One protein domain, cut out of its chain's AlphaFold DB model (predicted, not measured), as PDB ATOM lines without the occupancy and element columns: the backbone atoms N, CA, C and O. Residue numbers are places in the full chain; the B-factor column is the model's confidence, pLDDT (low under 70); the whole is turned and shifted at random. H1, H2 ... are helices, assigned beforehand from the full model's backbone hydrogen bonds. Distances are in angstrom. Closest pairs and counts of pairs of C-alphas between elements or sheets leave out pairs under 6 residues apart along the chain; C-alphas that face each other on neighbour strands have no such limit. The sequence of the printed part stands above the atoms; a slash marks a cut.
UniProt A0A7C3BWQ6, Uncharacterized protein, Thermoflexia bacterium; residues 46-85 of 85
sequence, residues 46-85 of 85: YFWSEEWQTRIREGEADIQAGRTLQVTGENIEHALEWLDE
ATOM      1  N   TYR A  46     147.742 174.518 189.692       69.81
ATOM      2  CA  TYR A  46     146.942 173.372 189.260       69.81
ATOM      3  C   TYR A  46     147.537 172.030 189.708       69.81
ATOM      4  O   TYR A  46     146.767 171.134 190.030       69.81
ATOM      5  N   PHE A  47     148.866 171.897 189.833       76.56
ATOM      6  CA  PHE A  47     149.477 170.665 190.349       76.56
ATOM      7  C   PHE A  47     149.086 170.366 191.800       76.56
ATOM      8  O   PHE A  47     149.239 169.233 192.241       76.56
ATOM      9  N   TRP A  48     148.570 171.352 192.541       75.19
ATOM     10  CA  TRP A  48     148.095 171.200 193.917       75.19
ATOM     11  C   TRP A  48     146.602 170.873 194.013       75.19
ATOM     12  O   TRP A  48     146.098 170.723 195.126       75.19
ATOM     13  N   SER A  49     145.883 170.749 192.892       81.19
ATOM     14  CA  SER A  49     144.510 170.245 192.933       81.19
ATOM     15  C   SER A  49     144.485 168.781 193.383       81.19
ATOM     16  O   SER A  49     145.448 168.038 193.184       81.19
ATOM     17  N   GLU A  50     143.372 168.349 193.979       79.50
ATOM     18  CA  GLU A  50     143.187 166.952 194.396       79.50
ATOM     19  C   GLU A  50     143.353 165.974 193.223       79.50
ATOM     20  O   GLU A  50     143.977 164.921 193.369       79.50
ATOM     21  N   GLU A  51     142.855 166.361 192.046       87.19
ATOM     22  CA  GLU A  51     143.008 165.618 190.796       87.19
ATOM     23  C   GLU A  51     144.489 165.392 190.465       87.19
ATOM     24  O   GLU A  51     144.933 164.251 190.329       87.19
ATOM     25  N   TRP A  52     145.287 166.461 190.405       85.56
ATOM     26  CA  TRP A  52     146.703 166.352 190.059       85.56
ATOM     27  C   TRP A  52     147.524 165.658 191.143       85.56
ATOM     28  O   TRP A  52     148.387 164.848 190.816       85.56
ATOM     29  N   GLN A  53     147.237 165.898 192.424       88.38
ATOM     30  CA  GLN A  53     147.892 165.179 193.522       88.38
ATOM     31  C   GLN A  53     147.594 163.675 193.481       88.38
ATOM     32  O   GLN A  53     148.448 162.861 193.828       88.38
ATOM     33  N   THR A  54     146.401 163.282 193.036       88.56
ATOM     34  CA  THR A  54     146.058 161.869 192.832       88.56
ATOM     35  C   THR A  54     146.848 161.274 191.674       88.56
ATOM     36  O   THR A  54     147.539 160.281 191.889       88.56
ATOM     37  N   ARG A  55     146.887 161.945 190.517       87.25
ATOM     38  CA  ARG A  55     147.691 161.500 189.363       87.25
ATOM     39  C   ARG A  55     149.185 161.389 189.684       87.25
ATOM     40  O   ARG A  55     149.845 160.454 189.246       87.25
ATOM     41  N   ILE A  56     149.725 162.319 190.477       88.88
ATOM     42  CA  ILE A  56     151.123 162.267 190.936       88.88
ATOM     43  C   ILE A  56     151.361 161.026 191.805       88.88
ATOM     44  O   ILE A  56     152.338 160.316 191.586       88.88
ATOM     45  N   ARG A  57     150.473 160.736 192.768       90.31
ATOM     46  CA  ARG A  57     150.595 159.551 193.638       90.31
ATOM     47  C   ARG A  57     150.506 158.241 192.858       90.31
ATOM     48  O   ARG A  57     151.254 157.315 193.154       90.31
ATOM     49  N   GLU A  58     149.618 158.168 191.872       91.19
ATOM     50  CA  GLU A  58     149.514 157.018 190.967       91.19
ATOM     51  C   GLU A  58     150.822 156.814 190.193       91.19
ATOM     52  O   GLU A  58     151.400 155.729 190.246       91.19
ATOM     53  N   GLY A  59     151.366 157.881 189.598       88.38
ATOM     54  CA  GLY A  59     152.654 157.824 188.904       88.38
ATOM     55  C   GLY A  59     153.825 157.433 189.815       88.38
ATOM     56  O   GLY A  59     154.689 156.654 189.420       88.38
ATOM     57  N   GLU A  60     153.861 157.913 191.060       89.75
ATOM     58  CA  GLU A  60     154.869 157.490 192.042       89.75
ATOM     59  C   GLU A  60     154.745 156.000 192.397       89.75
ATOM     60  O   GLU A  60     155.762 155.309 192.516       89.75
ATOM     61  N   ALA A  61     153.520 155.483 192.525       89.31
ATOM     62  CA  ALA A  61     153.277 154.062 192.749       89.31
ATOM     63  C   ALA A  61     153.699 153.210 191.539       89.31
ATOM     64  O   ALA A  61     154.230 152.111 191.719       89.31
ATOM     65  N   ASP A  62     153.510 153.712 190.318       89.06
ATOM     66  CA  ASP A  62     153.984 153.070 189.090       89.06
ATOM     67  C   ASP A  62     155.513 153.017 189.028       89.06
ATOM     68  O   ASP A  62     156.076 151.950 188.775       89.06
ATOM     69  N   ILE A  63     156.196 154.119 189.363       87.88
ATOM     70  CA  ILE A  63     157.664 154.166 189.473       87.88
ATOM     71  C   ILE A  63     158.169 153.130 190.479       87.88
ATOM     72  O   ILE A  63     159.074 152.357 190.169       87.88
ATOM     73  N   GLN A  64     157.578 153.082 191.675       88.31
ATOM     74  CA  GLN A  64     157.989 152.140 192.721       88.31
ATOM     75  C   GLN A  64     157.758 150.681 192.327       88.31
ATOM     76  O   GLN A  64     158.542 149.808 192.696       88.31
ATOM     77  N   ALA A  65     156.700 150.411 191.566       90.50
ATOM     78  CA  ALA A  65     156.391 149.078 191.072       90.50
ATOM     79  C   ALA A  65     157.154 148.695 189.790       90.50
ATOM     80  O   ALA A  65     156.936 147.604 189.267       90.50
ATOM     81  N   GLY A  66     158.018 149.575 189.268       88.38
ATOM     82  CA  GLY A  66     158.745 149.352 188.017       88.38
ATOM     83  C   GLY A  66     157.857 149.372 186.769       88.38
ATOM     84  O   GLY A  66     158.262 148.867 185.727       88.38
ATOM     85  N   ARG A  67     156.649 149.944 186.857       85.75
ATOM     86  CA  ARG A  67     155.723 150.147 185.731       85.75
ATOM     87  C   ARG A  67     156.063 151.435 184.982       85.75
ATOM     88  O   ARG A  67     155.220 152.305 184.797       85.75
ATOM     89  N   THR A  68     157.324 151.581 184.595       86.12
ATOM     90  CA  THR A  68     157.824 152.764 183.894       86.12
ATOM     91  C   THR A  68     158.566 152.370 182.635       86.12
ATOM     92  O   THR A  68     159.238 151.341 182.578       86.12
ATOM     93  N   LEU A  69     158.459 153.222 181.620       83.69
ATOM     94  CA  LEU A  69     159.237 153.105 180.400       83.69
ATOM     95  C   LEU A  69     160.386 154.111 180.456       83.69
ATOM     96  O   LEU A  69     160.165 155.311 180.617       83.69
ATOM     97  N   GLN A  70     161.622 153.630 180.342       83.75
ATOM     98  CA  GLN A  70     162.776 154.513 180.225       83.75
ATOM     99  C   GLN A  70     162.941 154.946 178.767       83.75
ATOM    100  O   GLN A  70     163.114 154.119 177.872       83.75
ATOM    101  N   VAL A  71     162.907 156.257 178.548       84.75
ATOM    102  CA  VAL A  71     162.898 156.856 177.213       84.75
ATOM    103  C   VAL A  71     164.167 157.687 177.017       84.75
ATOM    104  O   VAL A  71     164.559 158.470 177.884       84.75
ATOM    105  N   THR A  72     164.832 157.494 175.886       86.44
ATOM    106  CA  THR A  72     165.904 158.327 175.344       86.44
ATOM    107  C   THR A  72     165.358 159.166 174.186       86.44
ATOM    108  O   THR A  72     164.268 158.924 173.676       86.44
ATOM    109  N   GLY A  73     166.121 160.159 173.721       84.62
ATOM    110  CA  GLY A  73     165.699 160.957 172.562       84.62
ATOM    111  C   GLY A  73     165.455 160.122 171.297       84.62
ATOM    112  O   GLY A  73     164.667 160.520 170.450       84.62
ATOM    113  N   GLU A  74     166.092 158.957 171.186       85.56
ATOM    114  CA  GLU A  74     166.001 158.076 170.017       85.56
ATOM    115  C   GLU A  74     164.732 157.212 170.002       85.56
ATOM    116  O   GLU A  74     164.325 156.766 168.935       85.56
ATOM    117  N   ASN A  75     164.104 156.964 171.156       84.56
ATOM    118  CA  ASN A  75     162.936 156.079 171.265       84.56
ATOM    119  C   ASN A  75     161.667 156.800 171.752       84.56
ATOM    120  O   ASN A  75     160.673 156.149 172.073       84.56
ATOM    121  N   ILE A  76     161.694 158.135 171.794       85.50
ATOM    122  CA  ILE A  76     160.581 158.945 172.293       85.50
ATOM    123  C   ILE A  76     159.316 158.805 171.447       85.50
ATOM    124  O   ILE A  76     158.231 158.770 172.011       85.50
ATOM    125  N   GLU A  77     159.437 158.649 170.126       83.69
ATOM    126  CA  GLU A  77     158.271 158.480 169.248       83.69
ATOM    127  C   GLU A  77     157.508 157.186 169.565       83.69
ATOM    128  O   GLU A  77     156.301 157.224 169.772       83.69
ATOM    129  N   HIS A  78     158.216 156.071 169.752       77.56
ATOM    130  CA  HIS A  78     157.602 154.805 170.166       77.56
ATOM    131  C   HIS A  78     157.008 154.851 171.577       77.56
ATOM    132  O   HIS A  78     156.013 154.192 171.863       77.56
ATOM    133  N   ALA A  79     157.607 155.627 172.480       78.75
ATOM    134  CA  ALA A  79     157.053 155.815 173.815       78.75
ATOM    135  C   ALA A  79     155.741 156.618 173.798       78.75
ATOM    136  O   ALA A  79     154.893 156.401 174.660       78.75
ATOM    137  N   LEU A  80     155.571 157.532 172.836       79.88
ATOM    138  CA  LEU A  80     154.335 158.297 172.663       79.88
ATOM    139  C   LEU A  80     153.203 157.429 172.097       79.88
ATOM    140  O   LEU A  80     152.072 157.584 172.541       79.88
ATOM    141  N   GLU A  81     153.502 156.472 171.212       78.38
ATOM    142  CA  GLU A  81     152.512 155.503 170.701       78.38
ATOM    143  C   GLU A  81     151.871 154.681 171.833       78.38
ATOM    144  O   GLU A  81     150.671 154.434 171.819       78.38
ATOM    145  N   TRP A  82     152.651 154.318 172.856       69.25
ATOM    146  CA  TRP A  82     152.160 153.599 174.039       69.25
ATOM    147  C   TRP A  82     151.226 154.434 174.934       69.25
ATOM    148  O   TRP A  82     150.458 153.869 175.706       69.25
ATOM    149  N   LEU A  83     151.297 155.766 174.865       67.00
ATOM    150  CA  LEU A  83     150.442 156.662 175.654       67.00
ATOM    151  C   LEU A  83     149.087 156.947 174.988       67.00
ATOM    152  O   LEU A  83     148.192 157.452 175.665       67.00
ATOM    153  N   ASP A  84     148.954 156.648 173.693       61.06
ATOM    154  CA  ASP A  84     147.734 156.854 172.902       61.06
ATOM    155  C   ASP A  84     146.803 155.614 172.869       61.06
ATOM    156  O   ASP A  84     145.695 155.706 172.332       61.06
ATOM    157  N   GLU A  85     147.215 154.475 173.448       46.16
ATOM    158  CA  GLU A  85     146.402 153.249 173.632       46.16
ATOM    159  C   GLU A  85     145.673 153.203 174.989       46.16
ATOM    160  O   GLU A  85     144.493 152.773 175.001       46.16
TER     161      GLU A  85
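What this domain is: This is residues 46 to 85 of the 85 residues of an uncharacterized protein of Thermoflexia bacterium (UniProt A0A7C3BWQ6). Picture an open V: the long helix H1 makes one arm, the link of residues 65 to 75 makes the other, and the short helix H2 sits near the far end of that link. H1 and H2 are apart, and the V is empty between them. The printed part has 40 residues with two named helices, H1 then H2, and no named strand; the class is all helix. It is loose, with a radius of gyration of the C-alphas of 12.5 A, and spans 34 by 22 by 19 A.

How they stand to each other: Start at H1, residues 50 to 64, and go on to H2, residues 76 to 81: they are apart, with a long link of 11 residues between them. In H1 and H2 every O i to N i+4 pair is within hydrogen-bond range.

Where its parts are: Find C-alpha 50 at (143.187, 166.952, 194.396); from there H1 runs 21.0 A to C-alpha 64 at (157.989, 152.140, 192.721). H2 runs 8.9 A, ending at C-alpha 81 at (152.512, 155.503, 170.701).

The domain as a whole: The C-alphas farthest apart, of Glu 50 and Glu 74, are 34.5 A apart. The printed part has no cut. Look for pLDDT under 70 at residue 46 and residues 82 to 85.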